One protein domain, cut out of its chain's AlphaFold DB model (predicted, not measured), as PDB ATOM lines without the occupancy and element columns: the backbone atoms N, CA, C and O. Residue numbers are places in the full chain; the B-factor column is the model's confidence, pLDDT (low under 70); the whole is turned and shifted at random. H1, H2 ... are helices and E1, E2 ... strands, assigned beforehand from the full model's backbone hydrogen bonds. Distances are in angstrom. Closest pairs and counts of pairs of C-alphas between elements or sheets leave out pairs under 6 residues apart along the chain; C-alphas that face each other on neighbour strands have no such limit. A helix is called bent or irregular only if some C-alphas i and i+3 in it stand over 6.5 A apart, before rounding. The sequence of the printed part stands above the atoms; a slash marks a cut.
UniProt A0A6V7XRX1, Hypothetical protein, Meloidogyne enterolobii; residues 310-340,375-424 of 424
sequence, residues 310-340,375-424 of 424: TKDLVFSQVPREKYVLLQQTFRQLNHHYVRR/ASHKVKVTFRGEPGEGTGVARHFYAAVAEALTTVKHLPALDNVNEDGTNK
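This is residues 310 to 340 and 375 to 424 of the 424 residues of the protein "Hypothetical protein" of Meloidogyne enterolobii (UniProt A0A6V7XRX1). A small two-stranded parallel sheet sits in the opening of a V made by two helices, with E1 beside H1 and E2 beside H2, and the helices meet where H1 begins and in the later part of H2. A tail without a named element, residues 408 to 424, leaves the end of H2 near this corner and runs past H1. The printed part has 81 residues, with two named strands and two named helices in the order E1, H1, E2, H2; the sheet's order is E1, E2, and the class is mixed, helices and strands. The whole is compact, with a radius of gyration of the C-alphas of 12.7 A and spans of 36 by 26 by 24 A.

The sheet holds E1, residues 313 to 318, and E2, residues 379 to 383, each 13.1 A from first to last C-alpha. E1 begins at C-alpha 313, at (266.499, 264.106, 338.972). H1, residues 322 to 340, is the longest helix by residues and measures 27.0 A; its C-alpha 322 is at (255.685, 255.871, 353.861). H2, residues 391 to 407, measures 24.4 A and ends at C-alpha 407, at (248.585, 251.962, 351.517). Neither helix is bent.

E1 and E2 are parallel neighbours, with 8 degrees between their directions. C-alphas 315 and 381, which face each other, are 4.7 A apart. N 315 and O 380 are within hydrogen-bond range at 2.8 A, and so are N 382 and O 315 at 3.0 A. The closest C-alphas of E1 and H1 are those of Val 318 and Leu 325, 6.4 A apart. The closest C-alphas of E2 and H2 are those of Val 381 and Ala 394, 5.8 A apart. E1 and H2 are apart. H1 touches H2 with residues 322 to 326 alone, and H2 touches H1 with residues 400 to 405 alone. Their closest C-alphas are those of Lys 322 and Ala 404, 5.0 A apart. The two helices run opposite ways at a steep tilt of 65 degrees. In H1 and H2 every O i to N i+4 pair is within hydrogen-bond range.

The two C-alphas farthest apart are those of Thr 310 and Lys 424, 38.5 A; Lys 424 is the chain's last residue. Residues 341 to 374 are not printed, and C-alphas 340 and 375 are 10.4 A apart across this cut, which lies in the link from H1 to E2. The link from E1 to H1 is tight, with 3 residues, and that from E2 to H2 is short, with 7. The C-alphas of residues 408 to 424 lie 12 to 21 A from the mean of the C-alphas. The mean pLDDT of the printed part is 81.7; it is under 70 at residue 310, residue 387 and residues 415 to 424.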
ATOM      1  N   THR A 310     269.075 267.154 329.604       66.50
ATOM      2  CA  THR A 310     270.369 266.613 330.060       66.50
ATOM      3  C   THR A 310     270.484 266.468 331.582       66.50
ATOM      4  O   THR A 310     271.475 265.933 332.072       66.50
ATOM      5  N   LYS A 311     269.493 266.941 332.354       80.44
ATOM      6  CA  LYS A 311     269.559 266.977 333.824       80.44
ATOM      7  C   LYS A 311     268.914 265.745 334.462       80.44
ATOM      8  O   LYS A 311     267.755 265.415 334.193       80.44
ATOM      9  N   ASP A 312     269.663 265.113 335.360       85.31
ATOM     10  CA  ASP A 312     269.168 264.048 336.233       85.31
ATOM     11  C   ASP A 312     268.256 264.622 337.331       85.31
ATOM     12  O   ASP A 312     268.465 265.735 337.820       85.31
ATOM     13  N   LEU A 313     267.252 263.849 337.745       87.81
ATOM     14  CA  LEU A 313     266.499 264.106 338.972       87.81
ATOM     15  C   LEU A 313     267.234 263.448 340.132       87.81
ATOM     16  O   LEU A 313     267.398 262.230 340.157       87.81
ATOM     17  N   VAL A 314     267.676 264.260 341.084       88.69
ATOM     18  CA  VAL A 314     268.381 263.786 342.275       88.69
ATOM     19  C   VAL A 314     267.470 263.965 343.478       88.69
ATOM     20  O   VAL A 314     267.009 265.081 343.733       88.69
ATOM     21  N   PHE A 315     267.239 262.865 344.188       89.50
ATOM     22  CA  PHE A 315     266.568 262.827 345.474       89.50
ATOM     23  C   PHE A 315     267.576 262.478 346.561       89.50
ATOM     24  O   PHE A 315     268.042 261.341 346.642       89.50
ATOM     25  N   SER A 316     267.937 263.463 347.374       85.81
ATOM     26  CA  SER A 316     268.897 263.286 348.459       85.81
ATOM     27  C   SER A 316     268.194 263.033 349.787       85.81
ATOM     28  O   SER A 316     267.191 263.688 350.090       85.81
ATOM     29  N   GLN A 317     268.770 262.128 350.582       85.25
ATOM     30  CA  GLN A 317     268.396 261.864 351.978       85.25
ATOM     31  C   GLN A 317     266.905 261.543 352.171       85.25
ATOM     32  O   GLN A 317     266.247 262.069 353.066       85.25
ATOM     33  N   VAL A 318     266.355 260.682 351.319       88.19
ATOM     34  CA  VAL A 318     264.940 260.308 351.371       88.19
ATOM     35  C   VAL A 318     264.680 259.346 352.549       88.19
ATOM     36  O   VAL A 318     265.417 258.370 352.704       88.19
ATOM     37  N   PRO A 319     263.662 259.579 353.396       89.19
ATOM     38  CA  PRO A 319     263.271 258.672 354.467       89.19
ATOM     39  C   PRO A 319     262.458 257.497 353.916       89.19
ATOM     40  O   PRO A 319     261.799 257.608 352.886       89.19
ATOM     41  N   ARG A 320     262.483 256.358 354.616       86.94
ATOM     42  CA  ARG A 320     261.731 255.151 354.222       86.94
ATOM     43  C   ARG A 320     260.291 255.126 354.717       86.94
ATOM     44  O   ARG A 320     259.472 254.390 354.170       86.94
ATOM     45  N   GLU A 321     259.986 255.892 355.759       89.75
ATOM     46  CA  GLU A 321     258.644 255.941 356.326       89.75
ATOM     47  C   GLU A 321     257.645 256.440 355.280       89.75
ATOM     48  O   GLU A 321     257.819 257.519 354.730       89.75
ATOM     49  N   LYS A 322     256.584 255.672 355.012       89.81
ATOM     50  CA  LYS A 322     255.685 255.871 353.861       89.81
ATOM     51  C   LYS A 322     255.100 257.283 353.760       89.81
ATOM     52  O   LYS A 322     255.069 257.855 352.673       89.81
ATOM     53  N   TYR A 323     254.642 257.845 354.877       89.75
ATOM     54  CA  TYR A 323     254.028 259.174 354.892       89.75
ATOM     55  C   TYR A 323     255.063 260.280 354.620       89.75
ATOM     56  O   TYR A 323     254.868 261.112 353.733       89.75
ATOM     57  N   VAL A 324     256.204 260.233 355.316       89.06
ATOM     58  CA  VAL A 324     257.297 261.210 355.176       89.06
ATOM     59  C   VAL A 324     258.016 261.063 353.826       89.06
ATOM     60  O   VAL A 324     258.375 262.059 353.203       89.06
ATOM     61  N   LEU A 325     258.145 259.833 353.315       90.88
ATOM     62  CA  LEU A 325     258.660 259.499 351.984       90.88
ATOM     63  C   LEU A 325     257.878 260.246 350.903       90.88
ATOM     64  O   LEU A 325     258.477 260.913 350.059       90.88
ATOM     65  N   LEU A 326     256.545 260.159 350.935       91.75
ATOM     66  CA  LEU A 326     255.684 260.848 349.974       91.75
ATOM     67  C   LEU A 326     255.779 262.366 350.124       91.75
ATOM     68  O   LEU A 326     255.955 263.067 349.128       91.75
ATOM     69  N   GLN A 327     255.726 262.871 351.358       89.81
ATOM     70  CA  GLN A 327     255.815 264.304 351.637       89.81
ATOM     71  C   GLN A 327     257.121 264.903 351.092       89.81
ATOM     72  O   GLN A 327     257.105 265.900 350.366       89.81
ATOM     73  N   GLN A 328     258.258 264.268 351.382       88.75
ATOM     74  CA  GLN A 328     259.569 264.718 350.925       88.75
ATOM     75  C   GLN A 328     259.745 264.549 349.413       88.75
ATOM     76  O   GLN A 328     260.266 265.451 348.757       88.75
ATOM     77  N   THR A 329     259.261 263.444 348.837       91.38
ATOM     78  CA  THR A 329     259.293 263.218 347.383       91.38
ATOM     79  C   THR A 329     258.531 264.314 346.643       91.38
ATOM     80  O   THR A 329     259.056 264.891 345.690       91.38
ATOM     81  N   PHE A 330     257.322 264.656 347.097       90.69
ATOM     82  CA  PHE A 330     256.522 265.720 346.490       90.69
ATOM     83  C   PHE A 330     257.168 267.096 346.637       90.69
ATOM     84  O   PHE A 330     257.200 267.848 345.666       90.69
ATOM     85  N   ARG A 331     257.755 267.417 347.797       87.25
ATOM     86  CA  ARG A 331     258.495 268.677 347.971       87.25
ATOM     87  C   ARG A 331     259.679 268.788 347.017       87.25
ATOM     88  O   ARG A 331     259.817 269.803 346.338       87.25
ATOM     89  N   GLN A 332     260.500 267.744 346.920       88.69
ATOM     90  CA  GLN A 332     261.659 267.749 346.028       88.69
ATOM     91  C   GLN A 332     261.233 267.817 344.552       88.69
ATOM     92  O   GLN A 332     261.815 268.585 343.787       88.69
ATOM     93  N   LEU A 333     260.175 267.100 344.150       89.19
ATOM     94  CA  LEU A 333     259.605 267.197 342.800       89.19
ATOM     95  C   LEU A 333     259.089 268.606 342.484       89.19
ATOM     96  O   LEU A 333     259.410 269.140 341.423       89.19
ATOM     97  N   ASN A 334     258.341 269.219 343.403       87.88
ATOM     98  CA  ASN A 334     257.821 270.576 343.235       87.88
ATOM     99  C   ASN A 334     258.957 271.596 343.116       87.88
ATOM    100  O   ASN A 334     258.912 272.459 342.243       87.88
ATOM    101  N   HIS A 335     260.015 271.462 343.921       85.81
ATOM    102  CA  HIS A 335     261.204 272.313 343.818       85.81
ATOM    103  C   HIS A 335     261.908 272.169 342.465       85.81
ATOM    104  O   HIS A 335     262.253 273.164 341.825       85.81
ATOM    105  N   HIS A 336     262.084 270.931 341.988       84.00
ATOM    106  CA  HIS A 336     262.649 270.656 340.662       84.00
ATOM    107  C   HIS A 336     261.775 271.207 339.532       84.00
ATOM    108  O   HIS A 336     262.318 271.669 338.528       84.00
ATOM    109  N   TYR A 337     260.452 271.168 339.687       82.75
ATOM    110  CA  TYR A 337     259.507 271.734 338.730       82.75
ATOM    111  C   TYR A 337     259.605 273.261 338.687       82.75
ATOM    112  O   TYR A 337     259.905 273.805 337.627       82.75
ATOM    113  N   VAL A 338     259.476 273.938 339.835       82.88
ATOM    114  CA  VAL A 338     259.560 275.407 339.935       82.88
ATOM    115  C   VAL A 338     260.900 275.914 339.412       82.88
ATOM    116  O   VAL A 338     260.935 276.812 338.578       82.88
ATOM    117  N   ARG A 339     262.020 275.287 339.797       79.81
ATOM    118  CA  ARG A 339     263.351 275.661 339.292       79.81
ATOM    119  C   ARG A 339     263.439 275.605 337.763       79.81
ATOM    120  O   ARG A 339     264.160 276.401 337.169       79.81
ATOM    121  N   ARG A 340     262.752 274.657 337.119       73.44
ATOM    122  CA  ARG A 340     262.768 274.520 335.655       73.44
ATOM    123  C   ARG A 340     261.793 275.454 334.961       73.44
ATOM    124  O   ARG A 340     262.127 275.953 333.896       73.44
ATOM    125  N   ALA A 375     260.655 265.998 332.359       75.94
ATOM    126  CA  ALA A 375     261.438 264.901 331.803       75.94
ATOM    127  C   ALA A 375     262.861 264.901 332.385       75.94
ATOM    128  O   ALA A 375     263.470 265.949 332.587       75.94
ATOM    129  N   SER A 376     263.405 263.724 332.673       83.50
ATOM    130  CA  SER A 376     264.753 263.562 333.228       83.50
ATOM    131  C   SER A 376     265.480 262.424 332.541       83.50
ATOM    132  O   SER A 376     264.850 261.418 332.206       83.50
ATOM    133  N   HIS A 377     266.798 262.542 332.408       82.12
ATOM    134  CA  HIS A 377     267.608 261.477 331.833       82.12
ATOM    135  C   HIS A 377     267.696 260.265 332.773       82.12
ATOM    136  O   HIS A 377     267.365 259.144 332.377       82.12
ATOM    137  N   LYS A 378     268.070 260.487 334.042       86.31
ATOM    138  CA  LYS A 378     268.070 259.462 335.096       86.31
ATOM    139  C   LYS A 378     267.505 260.002 336.406       86.31
ATOM    140  O   LYS A 378     267.510 261.205 336.656       86.31
ATOM    141  N   VAL A 379     267.047 259.078 337.247       89.75
ATOM    142  CA  VAL A 379     266.676 259.348 338.638       89.75
ATOM    143  C   VAL A 379     267.748 258.748 339.541       89.75
ATOM    144  O   VAL A 379     268.045 257.556 339.444       89.75
ATOM    145  N   LYS A 380     268.339 259.581 340.393       91.00
ATOM    146  CA  LYS A 380     269.323 259.206 341.411       91.00
ATOM    147  C   LYS A 380     268.687 259.407 342.777       91.00
ATOM    148  O   LYS A 380     268.108 260.461 343.023       91.00
ATOM    149  N   VAL A 381     268.779 258.404 343.639       92.06
ATOM    150  CA  VAL A 381     268.159 258.422 344.966       92.06
ATOM    151  C   VAL A 381     269.182 257.977 345.993       92.06
ATOM    152  O   VAL A 381     269.870 256.986 345.756       92.06
ATOM    153  N   THR A 382     269.242 258.680 347.120       90.31
ATOM    154  CA  THR A 382     269.960 258.248 348.322       90.31
ATOM    155  C   THR A 382     269.005 258.235 349.510       90.31
ATOM    156  O   THR A 382     268.295 259.214 349.760       90.31
ATOM    157  N   PHE A 383     268.953 257.115 350.232       90.00
ATOM    158  CA  PHE A 383     268.159 257.005 351.455       90.00
ATOM    159  C   PHE A 383     268.950 257.532 352.654       90.00
ATOM    160  O   PHE A 383     270.177 257.439 352.707       90.00
ATOM    161  N   ARG A 384     268.247 258.117 353.626       88.25
ATOM    162  CA  ARG A 384     268.878 258.630 354.849       88.25
ATOM    163  C   ARG A 384     269.530 257.479 355.624       88.25
ATOM    164  O   ARG A 384     268.855 256.517 355.969       88.25
ATOM    165  N   GLY A 385     270.824 257.610 355.925       82.75
ATOM    166  CA  GLY A 385     271.575 256.639 356.731       82.75
ATOM    167  C   GLY A 385     272.054 255.392 355.980       82.75
ATOM    168  O   GLY A 385     272.556 254.474 356.620       82.75
ATOM    169  N   GLU A 386     271.933 255.351 354.649       84.06
ATOM    170  CA  GLU A 386     272.318 254.184 353.853       84.06
ATOM    171  C   GLU A 386     273.370 254.532 352.789       84.06
ATOM    172  O   GLU A 386     273.133 255.410 351.953       84.06
ATOM    173  N   PRO A 387     274.520 253.832 352.761       69.88
ATOM    174  CA  PRO A 387     275.515 253.988 351.710       69.88
ATOM    175  C   PRO A 387     275.085 253.170 350.487       69.88
ATOM    176  O   PRO A 387     275.515 252.038 350.282       69.88
ATOM    177  N   GLY A 388     274.177 253.723 349.685       72.56
ATOM    178  CA  GLY A 388     273.686 253.068 348.478       72.56
ATOM    179  C   GLY A 388     273.392 254.068 347.374       72.56
ATOM    180  O   GLY A 388     272.493 254.896 347.504       72.56
ATOM    181  N   GLU A 389     274.103 253.943 346.254       71.69
ATOM    182  CA  GLU A 389     273.833 254.675 345.019       71.69
ATOM    183  C   GLU A 389     273.695 253.692 343.854       71.69
ATOM    184  O   GLU A 389     274.439 252.718 343.747       71.69
ATOM    185  N   GLY A 390     272.732 253.930 342.960       80.75
ATOM    186  CA  GLY A 390     272.615 253.164 341.720       80.75
ATOM    187  C   GLY A 390     271.187 252.895 341.257       80.75
ATOM    188  O   GLY A 390     270.198 253.302 341.866       80.75
ATOM    189  N   THR A 391     271.077 252.170 340.144       84.81
ATOM    190  CA  THR A 391     269.790 251.853 339.500       84.81
ATOM    191  C   THR A 391     268.919 250.918 340.343       84.81
ATOM    192  O   THR A 391     267.695 250.998 340.263       84.81
ATOM    193  N   GLY A 392     269.527 250.066 341.178       87.94
ATOM    194  CA  GLY A 392     268.812 249.223 342.141       87.94
ATOM    195  C   GLY A 392     268.089 250.045 343.210       87.94
ATOM    196  O   GLY A 392     266.914 249.801 343.479       87.94
ATOM    197  N   VAL A 393     268.745 251.086 343.734       90.94
ATOM    198  CA  VAL A 393     268.161 252.007 344.723       90.94
ATOM    199  C   VAL A 393     266.983 252.772 344.118       90.94
ATOM    200  O   VAL A 393     265.931 252.869 344.744       90.94
ATOM    201  N   ALA A 394     267.097 253.222 342.863       91.94
ATOM    202  CA  ALA A 394     265.993 253.871 342.152       91.94
ATOM    203  C   ALA A 394     264.782 252.938 341.943       91.94
ATOM    204  O   ALA A 394     263.645 253.359 342.143       91.94
ATOM    205  N   ARG A 395     264.996 251.659 341.594       92.56
ATOM    206  CA  ARG A 395     263.902 250.667 341.498       92.56
ATOM    207  C   ARG A 395     263.209 250.468 342.843       92.56
ATOM    208  O   ARG A 395     261.982 250.439 342.893       92.56
ATOM    209  N   HIS A 396     263.992 250.363 343.915       92.19
ATOM    210  CA  HIS A 396     263.465 250.221 345.267       92.19
ATOM    211  C   HIS A 396     262.679 251.464 345.710       92.19
ATOM    212  O   HIS A 396     261.605 251.336 346.286       92.19
ATOM    213  N   PHE A 397     263.157 252.661 345.367       94.00
ATOM    214  CA  PHE A 397     262.432 253.912 345.582       94.00
ATOM    215  C   PHE A 397     261.080 253.935 344.858       94.00
ATOM    216  O   PHE A 397     260.068 254.226 345.489       94.00
ATOM    217  N   TYR A 398     261.024 253.563 343.573       94.69
ATOM    218  CA  TYR A 398     259.748 253.492 342.849       94.69
ATOM    219  C   TYR A 398     258.771 252.500 343.484       94.69
ATOM    220  O   TYR A 398     257.585 252.806 343.598       94.69
ATOM    221  N   ALA A 399     259.263 251.339 343.924       94.25
ATOM    222  CA  ALA A 399     258.446 250.350 344.619       94.25
ATOM    223  C   ALA A 399     257.906 250.895 345.953       94.25
ATOM    224  O   ALA A 399     256.706 250.808 346.197       94.25
ATOM    225  N   ALA A 400     258.757 251.526 346.768       93.25
ATOM    226  CA  ALA A 400     258.367 252.105 348.053       93.25
ATOM    227  C   ALA A 400     257.345 253.244 347.899       93.25
ATOM    228  O   ALA A 400     256.383 253.320 348.661       93.25
ATOM    229  N   VAL A 401     257.507 254.104 346.887       94.12
ATOM    230  CA  VAL A 401     256.540 255.169 346.574       94.12
ATOM    231  C   VAL A 401     255.208 254.580 346.104       94.12
ATOM    232  O   VAL A 401     254.158 255.018 346.568       94.12
ATOM    233  N   ALA A 402     255.221 253.573 345.226       94.75
ATOM    234  CA  ALA A 402     253.999 252.911 344.767       94.75
ATOM    235  C   ALA A 402     253.257 252.206 345.919       94.75
ATOM    236  O   ALA A 402     252.034 252.312 346.039       94.75
ATOM    237  N   GLU A 403     253.991 251.540 346.810       93.69
ATOM    238  CA  GLU A 403     253.431 250.929 348.015       93.69
ATOM    239  C   GLU A 403     252.859 251.990 348.967       93.69
ATOM    240  O   GLU A 403     251.754 251.841 349.485       93.69
ATOM    241  N   ALA A 404     253.565 253.103 349.178       92.50
ATOM    242  CA  ALA A 404     253.069 254.198 350.002       92.50
ATOM    243  C   ALA A 404     251.770 254.795 349.427       92.50
ATOM    244  O   ALA A 404     250.802 254.957 350.163       92.50
ATOM    245  N   LEU A 405     251.700 255.038 348.114       91.88
ATOM    246  CA  LEU A 405     250.500 255.577 347.454       91.88
ATOM    247  C   LEU A 405     249.281 254.650 347.542       91.88
ATOM    248  O   LEU A 405     248.152 255.128 347.554       91.88
ATOM    249  N   THR A 406     249.499 253.337 347.588       91.94
ATOM    250  CA  THR A 406     248.417 252.343 347.675       91.94
ATOM    251  C   THR A 406     247.991 252.034 349.110       91.94
ATOM    252  O   THR A 406     246.871 251.578 349.324       91.94
ATOM    253  N   THR A 407     248.852 252.286 350.102       91.12
ATOM    254  CA  THR A 407     248.585 251.962 351.517       91.12
ATOM    255  C   THR A 407     248.157 253.161 352.361       91.12
ATOM    256  O   THR A 407     247.428 252.994 353.341       91.12
ATOM    257  N   VAL A 408     248.591 254.373 352.013       87.88
ATOM    258  CA  VAL A 408     248.274 255.584 352.772       87.88
ATOM    259  C   VAL A 408     246.846 256.050 352.449       87.88
ATOM    260  O   VAL A 408     246.500 256.273 351.294       87.88
ATOM    261  N   LYS A 409     246.010 256.235 353.483       83.88
ATOM    262  CA  LYS A 409     244.593 256.632 353.335       83.88
ATOM    263  C   LYS A 409     244.392 258.089 352.892       83.88
ATOM    264  O   LYS A 409     243.398 258.386 352.236       83.88
ATOM    265  N   HIS A 410     245.310 258.988 353.257       85.06
ATOM    266  CA  HIS A 410     245.240 260.421 352.951       85.06
ATOM    267  C   HIS A 410     246.596 260.947 352.481       85.06
ATOM    268  O   HIS A 410     247.621 260.639 353.085       85.06
ATOM    269  N   LEU A 411     246.605 261.763 351.423       82.88
ATOM    270  CA  LEU A 411     247.838 262.377 350.926       82.88
ATOM    271  C   LEU A 411     248.487 263.253 352.013       82.88
ATOM    272  O   LEU A 411     247.761 263.933 352.743       82.88
ATOM    273  N   PRO A 412     249.828 263.267 352.120       83.12
ATOM    274  CA  PRO A 412     250.498 264.063 353.134       83.12
ATOM    275  C   PRO A 412     250.229 265.555 352.967       83.12
ATOM    276  O   PRO A 412     250.317 266.086 351.857       83.12
ATOM    277  N   ALA A 413     249.976 266.245 354.078       83.00
ATOM    278  CA  ALA A 413     249.971 267.702 354.088       83.00
ATOM    279  C   ALA A 413     251.378 268.218 353.739       83.00
ATOM    280  O   ALA A 413     252.373 267.819 354.349       83.00
ATOM    281  N   LEU A 414     251.481 269.089 352.736       76.38
ATOM    282  CA  LEU A 414     252.769 269.653 352.317       76.38
ATOM    283  C   LEU A 414     253.212 270.822 353.210       76.38
ATOM    284  O   LEU A 414     254.398 271.170 353.198       76.38
ATOM    285  N   ASP A 415     252.303 271.348 354.031       65.81
ATOM    286  CA  ASP A 415     252.544 272.456 354.948       65.81
ATOM    287  C   ASP A 415     253.259 271.985 356.230       65.81
ATOM    288  O   ASP A 415     252.835 271.043 356.892       65.81
ATOM    289  N   ASN A 416     254.350 272.676 356.577       53.16
ATOM    290  CA  ASN A 416     254.993 272.708 357.903       53.16
ATOM    291  C   ASN A 416     255.622 271.413 358.466       53.16
ATOM    292  O   ASN A 416     255.247 270.964 359.542       53.16
ATOM    293  N   VAL A 417     256.683 270.898 357.835       47.69
ATOM    294  CA  VAL A 417     257.695 270.070 358.537       47.69
ATOM    295  C   VAL A 417     259.068 270.456 357.981       47.69
ATOM    296  O   VAL A 417     259.222 270.445 356.760       47.69
ATOM    297  N   ASN A 418     260.033 270.841 358.823       47.00
ATOM    298  CA  ASN A 418     261.400 271.176 358.385       47.00
ATOM    299  C   ASN A 418     262.060 269.985 357.661       47.00
ATOM    300  O   ASN A 418     261.636 268.840 357.834       47.00
ATOM    301  N   GLU A 419     263.109 270.253 356.874       49.69
ATOM    302  CA  GLU A 419     263.872 269.268 356.079       49.69
ATOM    303  C   GLU A 419     264.378 268.039 356.874       49.69
ATOM    304  O   GLU A 419     264.725 267.030 356.270       49.69
ATOM    305  N   ASP A 420     264.332 268.075 358.210       45.88
ATOM    306  CA  ASP A 420     264.798 267.018 359.115       45.88
ATOM    307  C   ASP A 420     263.745 265.991 359.575       45.88
ATOM    308  O   ASP A 420     264.099 265.014 360.248       45.88
ATOM    309  N   GLY A 421     262.469 266.147 359.204       40.34
ATOM    310  CA  GLY A 421     261.421 265.159 359.510       40.34
ATOM    311  C   GLY A 421     260.916 265.157 360.960       40.34
ATOM    312  O   GLY A 421     260.249 264.214 361.372       40.34
ATOM    313  N   THR A 422     261.196 266.201 361.740       38.16
ATOM    314  CA  THR A 422     260.618 266.388 363.080       38.16
ATOM    315  C   THR A 422     259.402 267.313 363.016       38.16
ATOM    316  O   THR A 422     259.515 268.452 362.554       38.16
ATOM    317  N   ASN A 423     258.247 266.827 363.481       34.34
ATOM    318  CA  ASN A 423     257.040 267.638 363.671       34.34
ATOM    319  C   ASN A 423     257.277 268.726 364.734       34.34
ATOM    320  O   ASN A 423     258.043 268.511 365.674       34.34
ATOM    321  N   LYS A 424     256.616 269.880 364.571       35.72
ATOM    322  CA  LYS A 424     256.399 270.833 365.670       35.72
ATOM    323  C   LYS A 424     255.427 270.266 366.693       35.72
ATOM    324  O   LYS A 424     254.497 269.548 366.258       35.72
TER     325      LYS A 424